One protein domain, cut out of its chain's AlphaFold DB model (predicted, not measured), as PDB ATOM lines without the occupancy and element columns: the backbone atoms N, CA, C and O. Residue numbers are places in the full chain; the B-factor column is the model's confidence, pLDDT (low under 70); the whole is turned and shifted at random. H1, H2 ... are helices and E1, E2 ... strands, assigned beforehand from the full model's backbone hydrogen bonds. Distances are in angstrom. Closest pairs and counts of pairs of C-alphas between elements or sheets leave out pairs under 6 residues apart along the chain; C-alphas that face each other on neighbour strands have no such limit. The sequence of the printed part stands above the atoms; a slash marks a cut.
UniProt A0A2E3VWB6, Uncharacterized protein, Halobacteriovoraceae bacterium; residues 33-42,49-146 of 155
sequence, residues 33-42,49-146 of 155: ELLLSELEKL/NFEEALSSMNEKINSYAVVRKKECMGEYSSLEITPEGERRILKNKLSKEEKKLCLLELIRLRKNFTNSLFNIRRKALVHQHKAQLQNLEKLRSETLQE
ATOM      1  N   GLU A  33     -42.633  34.640 -25.339       87.56
ATOM      2  CA  GLU A  33     -42.283  36.043 -25.545       87.56
ATOM      3  C   GLU A  33     -41.333  36.205 -26.734       87.56
ATOM      4  O   GLU A  33     -41.504  37.118 -27.540       87.56
ATOM      5  N   LEU A  34     -40.378  35.282 -26.886       88.94
ATOM      6  CA  LEU A  34     -39.451  35.296 -28.013       88.94
ATOM      7  C   LEU A  34     -40.191  35.005 -29.325       88.94
ATOM      8  O   LEU A  34     -39.992  35.721 -30.301       88.94
ATOM      9  N   LEU A  35     -41.102  34.022 -29.324       89.25
ATOM     10  CA  LEU A  35     -41.941  33.709 -30.489       89.25
ATOM     11  C   LEU A  35     -42.815  34.898 -30.902       89.25
ATOM     12  O   LEU A  35     -42.935  35.197 -32.088       89.25
ATOM     13  N   LEU A  36     -43.423  35.584 -29.931       88.25
ATOM     14  CA  LEU A  36     -44.229  36.777 -30.198       88.25
ATOM     15  C   LEU A  36     -43.372  37.924 -30.753       88.25
ATOM     16  O   LEU A  36     -43.790  38.578 -31.704       88.25
ATOM     17  N   SER A  37     -42.162  38.120 -30.222       89.88
ATOM     18  CA  SER A  37     -41.234  39.139 -30.725       89.88
ATOM     19  C   SER A  37     -40.744  38.838 -32.144       89.88
ATOM     20  O   SER A  37     -40.683  39.741 -32.979       89.88
ATOM     21  N   GLU A  38     -40.409  37.583 -32.457       89.25
ATOM     22  CA  GLU A  38     -40.030  37.204 -33.822       89.25
ATOM     23  C   GLU A  38     -41.195  37.394 -34.805       89.25
ATOM     24  O   GLU A  38     -40.984  37.874 -35.920       89.25
ATOM     25  N   LEU A  39     -42.424  37.064 -34.393       88.25
ATOM     26  CA  LEU A  39     -43.619  37.265 -35.213       88.25
ATOM     27  C   LEU A  39     -43.858  38.749 -35.509       88.25
ATOM     28  O   LEU A  39     -44.121  39.109 -36.654       88.25
ATOM     29  N   GLU A  40     -43.733  39.605 -34.497       88.38
ATOM     30  CA  GLU A  40     -43.882  41.054 -34.644       88.38
ATOM     31  C   GLU A  40     -42.816  41.641 -35.579       88.38
ATOM     32  O   GLU A  40     -43.122  42.465 -36.443       88.38
ATOM     33  N   LYS A  41     -41.562  41.180 -35.473       88.75
ATOM     34  CA  LYS A  41     -40.494  41.574 -36.405       88.75
ATOM     35  C   LYS A  41     -40.825  41.177 -37.839       88.75
ATOM     36  O   LYS A  41     -40.608  41.970 -38.753       88.75
ATOM     37  N   LEU A  42     -41.364  39.975 -38.038       87.38
ATOM     38  CA  LEU A  42     -41.753  39.498 -39.361       87.38
ATOM     39  C   LEU A  42     -42.945  40.287 -39.930       87.38
ATOM     40  O   LEU A  42     -42.984  40.559 -41.126       87.38
ATOM     41  N   ASN A  49     -37.343  37.161 -47.320       77.19
ATOM     42  CA  ASN A  49     -37.841  35.959 -47.981       77.19
ATOM     43  C   ASN A  49     -38.971  35.366 -47.123       77.19
ATOM     44  O   ASN A  49     -38.740  34.559 -46.219       77.19
ATOM     45  N   PHE A  50     -40.193  35.843 -47.360       78.50
ATOM     46  CA  PHE A  50     -41.344  35.521 -46.526       78.50
ATOM     47  C   PHE A  50     -41.629  34.024 -46.506       78.50
ATOM     48  O   PHE A  50     -42.100  33.531 -45.495       78.50
ATOM     49  N   GLU A  51     -41.337  33.286 -47.573       79.94
ATOM     50  CA  GLU A  51     -41.638  31.857 -47.630       79.94
ATOM     51  C   GLU A  51     -40.828  31.059 -46.602       79.94
ATOM     52  O   GLU A  51     -41.397  30.339 -45.778       79.94
ATOM     53  N   GLU A  52     -39.513  31.274 -46.572       85.38
ATOM     54  CA  GLU A  52     -38.612  30.625 -45.619       85.38
ATOM     55  C   GLU A  52     -38.898  31.070 -44.178       85.38
ATOM     56  O   GLU A  52     -39.036  30.241 -43.275       85.38
ATOM     57  N   ALA A  53     -39.086  32.377 -43.968       84.56
ATOM     58  CA  ALA A  53     -39.393  32.921 -42.649       84.56
ATOM     59  C   ALA A  53     -40.738  32.409 -42.101       84.56
ATOM     60  O   ALA A  53     -40.840  32.081 -40.918       84.56
ATOM     61  N   LEU A  54     -41.764  32.289 -42.951       84.38
ATOM     62  CA  LEU A  54     -43.067  31.736 -42.577       84.38
ATOM     63  C   LEU A  54     -42.984  30.236 -42.271       84.38
ATOM     64  O   LEU A  54     -43.639  29.777 -41.331       84.38
ATOM     65  N   SER A  55     -42.194  29.476 -43.038       87.94
ATOM     66  CA  SER A  55     -41.975  28.048 -42.780       87.94
ATOM     67  C   SER A  55     -41.292  27.838 -41.430       87.94
ATOM     68  O   SER A  55     -41.827  27.136 -40.569       87.94
ATOM     69  N   SER A  56     -40.180  28.543 -41.197       89.62
ATOM     70  CA  SER A  56     -39.447  28.487 -39.928       89.62
ATOM     71  C   SER A  56     -40.331  28.887 -38.740       89.62
ATOM     72  O   SER A  56     -40.365  28.203 -37.716       89.62
ATOM     73  N   MET A  57     -41.124  29.955 -38.884       89.12
ATOM     74  CA  MET A  57     -42.034  30.410 -37.830       89.12
ATOM     75  C   MET A  57     -43.112  29.366 -37.501       89.12
ATOM     76  O   MET A  57     -43.398  29.109 -36.328       89.12
ATOM     77  N   ASN A  58     -43.687  28.720 -38.519       89.19
ATOM     78  CA  ASN A  58     -44.656  27.640 -38.326       89.19
ATOM     79  C   ASN A  58     -44.064  26.463 -37.546       89.19
ATOM     80  O   ASN A  58     -44.715  25.943 -36.638       89.19
ATOM     81  N   GLU A  59     -42.846  26.042 -37.879       91.12
ATOM     82  CA  GLU A  59     -42.163  24.943 -37.191       91.12
ATOM     83  C   GLU A  59     -41.914  25.263 -35.715       91.12
ATOM     84  O   GLU A  59     -42.249  24.452 -34.842       91.12
ATOM     85  N   LYS A  60     -41.410  26.469 -35.422       90.62
ATOM     86  CA  LYS A  60     -41.159  26.934 -34.051       90.62
ATOM     87  C   LYS A  60     -42.444  26.958 -33.217       90.62
ATOM     88  O   LYS A  60     -42.479  26.406 -32.115       90.62
ATOM     89  N   ILE A  61     -43.527  27.529 -33.753       89.56
ATOM     90  CA  ILE A  61     -44.819  27.624 -33.054       89.56
ATOM     91  C   ILE A  61     -45.445  26.244 -32.850       89.56
ATOM     92  O   ILE A  61     -45.978  25.964 -31.774       89.56
ATOM     93  N   ASN A  62     -45.397  25.374 -33.860       90.69
ATOM     94  CA  ASN A  62     -45.942  24.024 -33.745       90.69
ATOM     95  C   ASN A  62     -45.174  23.214 -32.697       90.69
ATOM     96  O   ASN A  62     -45.800  22.565 -31.857       90.69
ATOM     97  N   SER A  63     -43.845  23.313 -32.691       91.00
ATOM     98  CA  SER A  63     -42.992  22.658 -31.697       91.00
ATOM     99  C   SER A  63     -43.304  23.151 -30.284       91.00
ATOM    100  O   SER A  63     -43.593  22.341 -29.399       91.00
ATOM    101  N   TYR A  64     -43.368  24.473 -30.087       90.56
ATOM    102  CA  TYR A  64     -43.770  25.076 -28.814       90.56
ATOM    103  C   TYR A  64     -45.159  24.602 -28.369       90.56
ATOM    104  O   TYR A  64     -45.347  24.178 -27.229       90.56
ATOM    105  N   ALA A  65     -46.141  24.620 -29.275       90.62
ATOM    106  CA  ALA A  65     -47.511  24.242 -28.956       90.62
ATOM    107  C   ALA A  65     -47.642  22.762 -28.573       90.62
ATOM    108  O   ALA A  65     -48.443  22.432 -27.698       90.62
ATOM    109  N   VAL A  66     -46.868  21.873 -29.203       91.00
ATOM    110  CA  VAL A  66     -46.841  20.445 -28.862       91.00
ATOM    111  C   VAL A  66     -46.299  20.243 -27.454       91.00
ATOM    112  O   VAL A  66     -46.957  19.575 -26.653       91.00
ATOM    113  N   VAL A  67     -45.150  20.837 -27.128       89.25
ATOM    114  CA  VAL A  67     -44.557  20.709 -25.788       89.25
ATOM    115  C   VAL A  67     -45.486  21.315 -24.740       89.25
ATOM    116  O   VAL A  67     -45.870  20.638 -23.786       89.25
ATOM    117  N   ARG A  68     -45.966  22.542 -24.973       89.19
ATOM    118  CA  ARG A  68     -46.840  23.230 -24.021       89.19
ATOM    119  C   ARG A  68     -48.160  22.493 -23.803       89.19
ATOM    120  O   ARG A  68     -48.668  22.466 -22.689       89.19
ATOM    121  N   LYS A  69     -48.705  21.832 -24.831       91.31
ATOM    122  CA  LYS A  69     -49.889  20.972 -24.681       91.31
ATOM    123  C   LYS A  69     -49.622  19.812 -23.720       91.31
ATOM    124  O   LYS A  69     -50.450  19.569 -22.845       91.31
ATOM    125  N   LYS A  70     -48.487  19.121 -23.862       88.75
ATOM    126  CA  LYS A  70     -48.097  18.008 -22.981       88.75
ATOM    127  C   LYS A  70     -47.895  18.474 -21.535       88.75
ATOM    128  O   LYS A  70     -48.354  17.810 -20.604       88.75
ATOM    129  N   GLU A  71     -47.315  19.662 -21.348       86.19
ATOM    130  CA  GLU A  71     -47.211  20.326 -20.039       86.19
ATOM    131  C   GLU A  71     -48.592  20.610 -19.445       86.19
ATOM    132  O   GLU A  71     -48.881  20.171 -18.332       86.19
ATOM    133  N   CYS A  72     -49.487  21.242 -20.211       87.56
ATOM    134  CA  CYS A  72     -50.853  21.512 -19.765       87.56
ATOM    135  C   CYS A  72     -51.639  20.226 -19.449       87.56
ATOM    136  O   CYS A  72     -52.517  20.231 -18.591       87.56
ATOM    137  N   MET A  73     -51.358  19.113 -20.133       87.50
ATOM    138  CA  MET A  73     -52.005  17.823 -19.865       87.50
ATOM    139  C   MET A  73     -51.416  17.109 -18.636       87.50
ATOM    140  O   MET A  73     -52.088  16.257 -18.039       87.50
ATOM    141  N   GLY A  74     -50.236  17.529 -18.172       80.69
ATOM    142  CA  GLY A  74     -49.518  16.924 -17.052       80.69
ATOM    143  C   GLY A  74     -48.855  15.599 -17.429       80.69
ATOM    144  O   GLY A  74     -48.843  14.676 -16.612       80.69
ATOM    145  N   GLU A  75     -48.377  15.492 -18.673       81.69
ATOM    146  CA  GLU A  75     -47.612  14.339 -19.169       81.69
ATOM    147  C   GLU A  75     -46.174  14.323 -18.632       81.69
ATOM    148  O   GLU A  75     -45.553  13.265 -18.574       81.69
ATOM    149  N   TYR A  76     -45.661  15.473 -18.189       76.50
ATOM    150  CA  TYR A  76     -44.356  15.571 -17.545       76.50
ATOM    151  C   TYR A  76     -44.475  15.397 -16.029       76.50
ATOM    152  O   TYR A  76     -45.364  15.956 -15.382       76.50
ATOM    153  N   SER A  77     -43.558  14.619 -15.463       67.75
ATOM    154  CA  SER A  77     -43.343  14.501 -14.023       67.75
ATOM    155  C   SER A  77     -42.109  15.302 -13.627       67.75
ATOM    156  O   SER A  77     -41.059  15.149 -14.249       67.75
ATOM    157  N   SER A  78     -42.216  16.115 -12.582       69.44
ATOM    158  CA  SER A  78     -41.064  16.825 -12.031       69.44
ATOM    159  C   SER A  78     -40.236  15.878 -11.160       69.44
ATOM    160  O   SER A  78     -40.780  15.041 -10.439       69.44
ATOM    161  N   LEU A  79     -38.915  15.996 -11.239       75.69
ATOM    162  CA  LEU A  79     -37.959  15.267 -10.409       75.69
ATOM    163  C   LEU A  79     -37.231  16.283  -9.538       75.69
ATOM    164  O   LEU A  79     -36.672  17.248 -10.051       75.69
ATOM    165  N   GLU A  80     -37.251  16.058  -8.234       78.31
ATOM    166  CA  GLU A  80     -36.495  16.831  -7.258       78.31
ATOM    167  C   GLU A  80     -35.363  15.961  -6.716       78.31
ATOM    168  O   GLU A  80     -35.565  14.782  -6.411       78.31
ATOM    169  N   ILE A  81     -34.165  16.532  -6.627       81.69
ATOM    170  CA  ILE A  81     -33.051  15.927  -5.902       81.69
ATOM    171  C   ILE A  81     -33.003  16.630  -4.553       81.69
ATOM    172  O   ILE A  81     -32.797  17.840  -4.483       81.69
ATOM    173  N   THR A  82     -33.255  15.865  -3.501       83.38
ATOM    174  CA  THR A  82     -33.181  16.350  -2.119       83.38
ATOM    175  C   THR A  82     -31.737  16.717  -1.743       83.38
ATOM    176  O   THR A  82     -30.804  16.238  -2.397       83.38
ATOM    177  N   PRO A  83     -31.513  17.535  -0.697       82.12
ATOM    178  CA  PRO A  83     -30.168  17.839  -0.195       82.12
ATOM    179  C   PRO A  83     -29.340  16.589   0.141       82.12
ATOM    180  O   PRO A  83     -28.116  16.607   0.034       82.12
ATOM    181  N   GLU A  84     -30.008  15.488   0.489       88.38
ATOM    182  CA  GLU A  84     -29.417  14.185   0.802       88.38
ATOM    183  C   GLU A  84     -29.089  13.346  -0.452       88.38
ATOM    184  O   GLU A  84     -28.547  12.247  -0.347       88.38
ATOM    185  N   GLY A  85     -29.399  13.847  -1.653       85.88
ATOM    186  CA  GLY A  85     -29.132  13.180  -2.931       85.88
ATOM    187  C   GLY A  85     -30.213  12.188  -3.378       85.88
ATOM    188  O   GLY A  85     -30.074  11.561  -4.433       85.88
ATOM    189  N   GLU A  86     -31.314  12.049  -2.634       86.00
ATOM    190  CA  GLU A  86     -32.430  11.183  -3.024       86.00
ATOM    191  C   GLU A  86     -33.272  11.822  -4.132       86.00
ATOM    192  O   GLU A  86     -33.636  13.001  -4.059       86.00
ATOM    193  N   ARG A  87     -33.643  11.020  -5.138       83.38
ATOM    194  CA  ARG A  87     -34.550  11.421  -6.221       83.38
ATOM    195  C   ARG A  87     -36.003  11.248  -5.781       83.38
ATOM    196  O   ARG A  87     -36.466  10.120  -5.616       83.38
ATOM    197  N   ARG A  88     -36.750  12.346  -5.671       78.50
ATOM    198  CA  ARG A  88     -38.199  12.333  -5.431       78.50
ATOM    199  C   ARG A  88     -38.949  12.744  -6.690       78.50
ATOM    200  O   ARG A  88     -38.703  13.797  -7.269       78.50
ATOM    201  N   ILE A  89     -39.894  11.907  -7.118       75.00
ATOM    202  CA  ILE A  89     -40.831  12.273  -8.185       75.00
ATOM    203  C   ILE A  89     -41.886  13.194  -7.572       75.00
ATOM    204  O   ILE A  89     -42.759  12.749  -6.822       75.00
ATOM    205  N   LEU A  90     -41.818  14.477  -7.908       67.62
ATOM    206  CA  LEU A  90     -42.827  15.458  -7.548       67.62
ATOM    207  C   LEU A  90     -44.078  15.228  -8.402       67.62
ATOM    208  O   LEU A  90     -44.101  15.443  -9.615       67.62
ATOM    209  N   LYS A  91     -45.164  14.815  -7.744       62.03
ATOM    210  CA  LYS A  91     -46.505  14.700  -8.338       62.03
ATOM    211  C   LYS A  91     -47.264  16.034  -8.334       62.03
ATOM    212  O   LYS A  91     -48.491  16.014  -8.257       62.03
ATOM    213  N   ASN A  92     -46.584  17.179  -8.425       62.72
ATOM    214  CA  ASN A  92     -47.258  18.471  -8.587       62.72
ATOM    215  C   ASN A  92     -47.836  18.572 -10.002       62.72
ATOM    216  O   ASN A  92     -47.273  19.179 -10.907       62.72
ATOM    217  N   LYS A  93     -48.965  17.892 -10.205       73.75
ATOM    218  CA  LYS A  93     -49.776  17.984 -11.411       73.75
ATOM    219  C   LYS A  93     -50.705  19.180 -11.262       73.75
ATOM    220  O   LYS A  93     -51.324  19.338 -10.216       73.75
ATOM    221  N   LEU A  94     -50.847  19.950 -12.337       80.81
ATOM    222  CA  LEU A  94     -51.860  21.000 -12.443       80.81
ATOM    223  C   LEU A  94     -53.246  20.452 -12.050       80.81
ATOM    224  O   LEU A  94     -53.645  19.366 -12.502       80.81
ATOM    225  N   SER A  95     -53.981  21.218 -11.249       87.12
ATOM    226  CA  SER A  95     -55.407  21.025 -10.969       87.12
ATOM    227  C   SER A  95     -56.242  21.096 -12.253       87.12
ATOM    228  O   SER A  95     -55.777  21.550 -13.302       87.12
ATOM    229  N   LYS A  96     -57.503  20.650 -12.210       88.38
ATOM    230  CA  LYS A  96     -58.383  20.681 -13.396       88.38
ATOM    231  C   LYS A  96     -58.555  22.107 -13.931       88.38
ATOM    232  O   LYS A  96     -58.544  22.315 -15.146       88.38
ATOM    233  N   GLU A  97     -58.677  23.071 -13.029       91.75
ATOM    234  CA  GLU A  97     -58.818  24.496 -13.309       91.75
ATOM    235  C   GLU A  97     -57.549  25.049 -13.968       91.75
ATOM    236  O   GLU A  97     -57.633  25.680 -15.025       91.75
ATOM    237  N   GLU A  98     -56.372  24.740 -13.423       89.19
ATOM    238  CA  GLU A  98     -55.087  25.159 -13.995       89.19
ATOM    239  C   GLU A  98     -54.844  24.543 -15.378       89.19
ATOM    240  O   GLU A  98     -54.422  25.244 -16.299       89.19
ATOM    241  N   LYS A  99     -55.183  23.260 -15.579       90.75
ATOM    242  CA  LYS A  99     -55.108  22.619 -16.903       90.75
ATOM    243  C   LYS A  99     -55.997  23.329 -17.917       90.75
ATOM    244  O   LYS A  99     -55.570  23.595 -19.041       90.75
ATOM    245  N   LYS A 100     -57.233  23.655 -17.524       93.00
ATOM    246  CA  LYS A 100     -58.179  24.383 -18.377       93.00
ATOM    247  C   LYS A 100     -57.635  25.763 -18.748       93.00
ATOM    248  O   LYS A 100     -57.698  26.130 -19.919       93.00
ATOM    249  N   LEU A 101     -57.088  26.504 -17.784       94.00
ATOM    250  CA  LEU A 101     -56.485  27.819 -18.025       94.00
ATOM    251  C   LEU A 101     -55.276  27.727 -18.965       94.00
ATOM    252  O   LEU A 101     -55.221  28.467 -19.947       94.00
ATOM    253  N   CYS A 102     -54.379  26.769 -18.732       91.69
ATOM    254  CA  CYS A 102     -53.204  26.517 -19.569       91.69
ATOM    255  C   CYS A 102     -53.594  26.207 -21.026       91.69
ATOM    256  O   CYS A 102     -53.069  26.802 -21.969       91.69
ATOM    257  N   LEU A 103     -54.582  25.328 -21.231       92.81
ATOM    258  CA  LEU A 103     -55.082  24.995 -22.569       92.81
ATOM    259  C   LEU A 103     -55.777  26.183 -23.247       92.81
ATOM    260  O   LEU A 103     -55.600  26.389 -24.448       92.81
ATOM    261  N   LEU A 104     -56.550  26.981 -22.503       95.38
ATOM    262  CA  LEU A 104     -57.178  28.197 -23.032       95.38
ATOM    263  C   LEU A 104     -56.135  29.227 -23.471       95.38
ATOM    264  O   LEU A 104     -56.301  29.850 -24.521       95.38
ATOM    265  N   GLU A 105     -55.065  29.397 -22.698       91.88
ATOM    266  CA  GLU A 105     -53.950  30.264 -23.070       91.88
ATOM    267  C   GLU A 105     -53.276  29.776 -24.357       91.88
ATOM    268  O   GLU A 105     -53.085  30.566 -25.283       91.88
ATOM    269  N   LEU A 106     -53.011  28.472 -24.467       92.25
ATOM    270  CA  LEU A 106     -52.435  27.881 -25.673       92.25
ATOM    271  C   LEU A 106     -53.335  28.084 -26.904       92.25
ATOM    272  O   LEU A 106     -52.846  28.413 -27.985       92.25
ATOM    273  N   ILE A 107     -54.655  27.936 -26.755       93.25
ATOM    274  CA  ILE A 107     -55.615  28.204 -27.839       93.25
ATOM    275  C   ILE A 107     -55.565  29.677 -28.257       93.25
ATOM    276  O   ILE A 107     -55.509  29.967 -29.453       93.25
ATOM    277  N   ARG A 108     -55.573  30.612 -27.298       93.12
ATOM    278  CA  ARG A 108     -55.475  32.053 -27.591       93.12
ATOM    279  C   ARG A 108     -54.187  32.377 -28.336       93.12
ATOM    280  O   ARG A 108     -54.234  33.077 -29.343       93.12
ATOM    281  N   LEU A 109     -53.072  31.813 -27.882       90.06
ATOM    282  CA  LEU A 109     -51.775  31.972 -28.520       90.06
ATOM    283  C   LEU A 109     -51.814  31.501 -29.982       90.06
ATOM    284  O   LEU A 109     -51.441  32.255 -30.876       90.06
ATOM    285  N   ARG A 110     -52.348  30.299 -30.244       90.81
ATOM    286  CA  ARG A 110     -52.489  29.780 -31.616       90.81
ATOM    287  C   ARG A 110     -53.370  30.669 -32.489       90.81
ATOM    288  O   ARG A 110     -52.999  30.925 -33.626       90.81
ATOM    289  N   LYS A 111     -54.495  31.173 -31.970       93.19
ATOM    290  CA  LYS A 111     -55.365  32.097 -32.721       93.19
ATOM    291  C   LYS A 111     -54.624  33.372 -33.124       93.19
ATOM    292  O   LYS A 111     -54.722  33.782 -34.278       93.19
ATOM    293  N   ASN A 112     -53.880  33.972 -32.195       90.06
ATOM    294  CA  ASN A 112     -53.103  35.180 -32.469       90.06
ATOM    295  C   ASN A 112     -52.046  34.915 -33.545       90.06
ATOM    296  O   ASN A 112     -52.003  35.633 -34.540       90.06
ATOM    297  N   PHE A 113     -51.279  33.831 -33.400       90.00
ATOM    298  CA  PHE A 113     -50.281  33.443 -34.392       90.00
ATOM    299  C   PHE A 113     -50.885  33.205 -35.773       90.00
ATOM    300  O   PHE A 113     -50.381  33.746 -36.751       90.00
ATOM    301  N   THR A 114     -51.975  32.441 -35.870       89.69
ATOM    302  CA  THR A 114     -52.639  32.178 -37.153       89.69
ATOM    303  C   THR A 114     -53.080  33.471 -37.841       89.69
ATOM    304  O   THR A 114     -52.868  33.618 -39.043       89.69
ATOM    305  N   ASN A 115     -53.640  34.423 -37.090       92.19
ATOM    306  CA  ASN A 115     -54.066  35.708 -37.641       92.19
ATOM    307  C   ASN A 115     -52.884  36.550 -38.143       92.19
ATOM    308  O   ASN A 115     -52.929  37.049 -39.269       92.19
ATOM    309  N   SER A 116     -51.818  36.685 -37.350       90.19
ATOM    310  CA  SER A 116     -50.621  37.426 -37.773       90.19
ATOM    311  C   SER A 116     -49.959  36.774 -38.985       90.19
ATOM    312  O   SER A 116     -49.641  37.454 -39.956       90.19
ATOM    313  N   LEU A 117     -49.836  35.445 -38.994       88.88
ATOM    314  CA  LEU A 117     -49.236  34.713 -40.108       88.88
ATOM    315  C   LEU A 117     -50.031  34.892 -41.410       88.88
ATOM    316  O   LEU A 117     -49.451  35.086 -42.481       88.88
ATOM    317  N   PHE A 118     -51.364  34.881 -41.317       90.62
ATOM    318  CA  PHE A 118     -52.239  35.202 -42.441       90.62
ATOM    319  C   PHE A 118     -51.987  36.621 -42.965       90.62
ATOM    320  O   PHE A 118     -51.827  36.813 -44.172       90.62
ATOM    321  N   ASN A 119     -51.905  37.612 -42.072       89.88
ATOM    322  CA  ASN A 119     -51.654  39.001 -42.450       89.88
ATOM    323  C   ASN A 119     -50.299  39.177 -43.140       89.88
ATOM    324  O   ASN A 119     -50.239  39.833 -44.181       89.88
ATOM    325  N   ILE A 120     -49.246  38.559 -42.601       88.00
ATOM    326  CA  ILE A 120     -47.898  38.558 -43.183       88.00
ATOM    327  C   ILE A 120     -47.942  37.977 -44.596       88.00
ATOM    328  O   ILE A 120     -47.528  38.633 -45.552       88.00
ATOM    329  N   ARG A 121     -48.524  36.781 -44.754       88.06
ATOM    330  CA  ARG A 121     -48.617  36.113 -46.058       88.06
ATOM    331  C   ARG A 121     -49.409  36.939 -47.068       88.06
ATOM    332  O   ARG A 121     -49.007  37.051 -48.221       88.06
ATOM    333  N   ARG A 122     -50.510  37.556 -46.636       90.56
ATOM    334  CA  ARG A 122     -51.306  38.452 -47.483       90.56
ATOM    335  C   ARG A 122     -50.486  39.658 -47.948       90.56
ATOM    336  O   ARG A 122     -50.520  39.968 -49.135       90.56
ATOM    337  N   LYS A 123     -49.756  40.326 -47.046       87.12
ATOM    338  CA  LYS A 123     -48.890  41.469 -47.394       87.12
ATOM    339  C   LYS A 123     -47.826  41.059 -48.417       87.12
ATOM    340  O   LYS A 123     -47.681  41.733 -49.435       87.12
ATOM    341  N   ALA A 124     -47.156  39.930 -48.184       85.12
ATOM    342  CA  ALA A 124     -46.135  39.395 -49.081       85.12
ATOM    343  C   ALA A 124     -46.684  39.137 -50.496       85.12
ATOM    344  O   ALA A 124     -46.100  39.591 -51.478       85.12
ATOM    345  N   LEU A 125     -47.850  38.488 -50.600       88.31
ATOM    346  CA  LEU A 125     -48.497  38.206 -51.886       88.31
ATOM    347  C   LEU A 125     -48.891  39.482 -52.638       88.31
ATOM    348  O   LEU A 125     -48.674  39.579 -53.843       88.31
ATOM    349  N   VAL A 126     -49.445  40.476 -51.938       91.38
ATOM    350  CA  VAL A 126     -49.798  41.770 -52.548       91.38
ATOM    351  C   VAL A 126     -48.551  42.477 -53.081       91.38
ATOM    352  O   VAL A 126     -48.565  42.979 -54.206       91.38
ATOM    353  N   HIS A 127     -47.466  42.493 -52.303       86.94
ATOM    354  CA  HIS A 127     -46.202  43.093 -52.719       86.94
ATOM    355  C   HIS A 127     -45.621  42.393 -53.957       86.94
ATOM    356  O   HIS A 127     -45.294  43.048 -54.948       86.94
ATOM    357  N   GLN A 128     -45.570  41.058 -53.938       87.62
ATOM    358  CA  GLN A 128     -45.093  40.251 -55.059       87.62
ATOM    359  C   GLN A 128     -45.915  40.497 -56.329       87.62
ATOM    360  O   GLN A 128     -45.344  40.725 -57.396       87.62
ATOM    361  N   HIS A 129     -47.246  40.508 -56.227       93.06
ATOM    362  CA  HIS A 129     -48.109  40.771 -57.377       93.06
ATOM    363  C   HIS A 129     -47.930  42.180 -57.941       93.06
ATOM    364  O   HIS A 129     -47.915  42.353 -59.160       93.06
ATOM    365  N   LYS A 130     -47.737  43.188 -57.083       93.56
ATOM    366  CA  LYS A 130     -47.451  44.553 -57.538       93.56
ATOM    367  C   LYS A 130     -46.155  44.608 -58.352       93.56
ATOM    368  O   LYS A 130     -46.151  45.190 -59.435       93.56
ATOM    369  N   ALA A 131     -45.091  43.961 -57.874       91.06
ATOM    370  CA  ALA A 131     -43.821  43.886 -58.596       91.06
ATOM    371  C   ALA A 131     -43.962  43.148 -59.941       91.06
ATOM    372  O   ALA A 131     -43.417  43.583 -60.954       91.06
ATOM    373  N   GLN A 132     -44.738  42.060 -59.980       94.56
ATOM    374  CA  GLN A 132     -45.015  41.320 -61.217       94.56
ATOM    375  C   GLN A 132     -45.735  42.178 -62.264       94.56
ATOM    376  O   GLN A 132     -45.347  42.154 -63.430       94.56
ATOM    377  N   LEU A 133     -46.742  42.956 -61.858       97.88
ATOM    378  CA  LEU A 133     -47.460  43.858 -62.766       97.88
ATOM    379  C   LEU A 133     -46.544  44.952 -63.324       97.88
ATOM    380  O   LEU A 133     -46.553  45.199 -64.526       97.88
ATOM    381  N   GLN A 134     -45.703  45.550 -62.477       97.12
ATOM    382  CA  GLN A 134     -44.729  46.556 -62.915       97.12
ATOM    383  C   GLN A 134     -43.720  45.981 -63.918       97.12
ATOM    384  O   GLN A 134     -43.432  46.606 -64.937       97.12
ATOM    385  N   ASN A 135     -43.219  44.770 -63.667       97.12
ATOM    386  CA  ASN A 135     -42.314  44.089 -64.593       97.12
ATOM    387  C   ASN A 135     -42.994  43.767 -65.929       97.12
ATOM    388  O   ASN A 135     -42.370  43.911 -66.977       97.12
ATOM    389  N   LEU A 136     -44.270  43.372 -65.907       98.00
ATOM    390  CA  LEU A 136     -45.046  43.112 -67.118       98.00
ATOM    391  C   LEU A 136     -45.224  44.380 -67.967       98.00
ATOM    392  O   LEU A 136     -45.035  44.344 -69.182       98.00
ATOM    393  N   GLU A 137     -45.560  45.508 -67.336       98.06
ATOM    394  CA  GLU A 137     -45.689  46.797 -68.025       98.06
ATOM    395  C   GLU A 137     -44.362  47.268 -68.614       98.06
ATOM    396  O   GLU A 137     -44.328  47.728 -69.760       98.06
ATOM    397  N   LYS A 138     -43.277  47.116 -67.847       98.06
ATOM    398  CA  LYS A 138     -41.923  47.434 -68.293       98.06
ATOM    399  C   LYS A 138     -41.544  46.604 -69.517       98.06
ATOM    400  O   LYS A 138     -41.188  47.188 -70.535       98.06
ATOM    401  N   LEU A 139     -41.715  45.283 -69.452       98.31
ATOM    402  CA  LEU A 139     -41.416  44.382 -70.565       98.31
ATOM    403  C   LEU A 139     -42.207  44.769 -71.818       98.31
ATOM    404  O   LEU A 139     -41.631  44.897 -72.892       98.31
ATOM    405  N   ARG A 140     -43.514  45.032 -71.676       98.19
ATOM    406  CA  ARG A 140     -44.345  45.510 -72.791       98.19
ATOM    407  C   ARG A 140     -43.770  46.787 -73.404       98.19
ATOM    408  O   ARG A 140     -43.672  46.876 -74.624       98.19
ATOM    409  N   SER A 141     -43.436  47.777 -72.577       98.12
ATOM    410  CA  SER A 141     -42.907  49.061 -73.047       98.12
ATOM    411  C   SER A 141     -41.571  48.899 -73.768       98.12
ATOM    412  O   SER A 141     -41.386  49.478 -74.833       98.12
ATOM    413  N   GLU A 142     -40.660  48.104 -73.206       98.12
ATOM    414  CA  GLU A 142     -39.341  47.833 -73.784       98.12
ATOM    415  C   GLU A 142     -39.468  47.108 -75.126       98.12
ATOM    416  O   GLU A 142     -38.857  47.529 -76.105       98.12
ATOM    417  N   THR A 143     -40.329  46.089 -75.211       98.06
ATOM    418  CA  THR A 143     -40.585  45.370 -76.466       98.06
ATOM    419  C   THR A 143     -41.181  46.282 -77.537       98.06
ATOM    420  O   THR A 143     -40.735  46.248 -78.680       98.06
ATOM    421  N   LEU A 144     -42.170  47.119 -77.202       97.94
ATOM    422  CA  LEU A 144     -42.752  48.051 -78.176       97.94
ATOM    423  C   LEU A 144     -41.719  49.075 -78.659       97.94
ATOM    424  O   LEU A 144     -41.609  49.306 -79.859       97.94
ATOM    425  N   GLN A 145     -40.916  49.625 -77.747       98.00
ATOM    426  CA  GLN A 145     -39.854  50.566 -78.093       98.00
ATOM    427  C   GLN A 145     -38.790  49.926 -78.998       98.00
ATOM    428  O   GLN A 145     -38.314  50.562 -79.941       98.00
ATOM    429  N   GLU A 146     -38.421  48.672 -78.734       97.25
ATOM    430  CA  GLU A 146     -37.506  47.914 -79.585       97.25
ATOM    431  C   GLU A 146     -38.084  47.742 -80.996       97.25
ATOM    432  O   GLU A 146     -37.411  48.078 -81.974       97.25
TER     433      GLU A 146
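This is residues 33 to 42 and 49 to 146 of the 155 residues of an uncharacterized protein of Halobacteriovoraceae bacterium (UniProt A0A2E3VWB6). What shape is this? It is a long rod in which the long helix H3 makes most of the length, with H1 and H2 packed along part of it as an up-and-down bundle, each helix running against the one before. The hairpin E1 and E2 lies toward one end, and residues 126 to 146 of H3 stick out at the other. What is printed? There are 108 residues with H1, H2, E1, E2, H3 in that order, mostly helix, extended, radius of gyration of the C-alphas 23.8 A, spans 87 by 30 by 18 A.

How do the helices meet? H2, residues 50 to 73, touches H3, residues 96 to 146, opposite ways at a shallow tilt of 7 degrees; the closest C-alphas, of Cys 72 and Lys 99, are 5.2 A apart. H1, residues 33 to 42, touches residues 53 to 61 of H2, closest at the C-alphas of Leu 35 and Ile 61, 7.2 A. Every O i to N i+4 pair in H1, H2 and H3 is within hydrogen-bond range. How do strands pair? E1, residues 78 to 81, and E2, residues 87 to 90, form an antiparallel hairpin, with N 80 and O 88 within hydrogen-bond range at 2.9 A.

Where does H1 begin? C-alpha 33 is at (-42.283, 36.043, -25.545). How long is H3? It measures 74.6 A, ending at C-alpha 146 (-37.506, 47.914, -79.585).

Is there a cut? Residues 43 to 48 are not printed, and C-alphas 42 and 49 are 10.1 A apart. Where is confidence low? Residues 77 to 78 and 90 to 92 have pLDDT under 70.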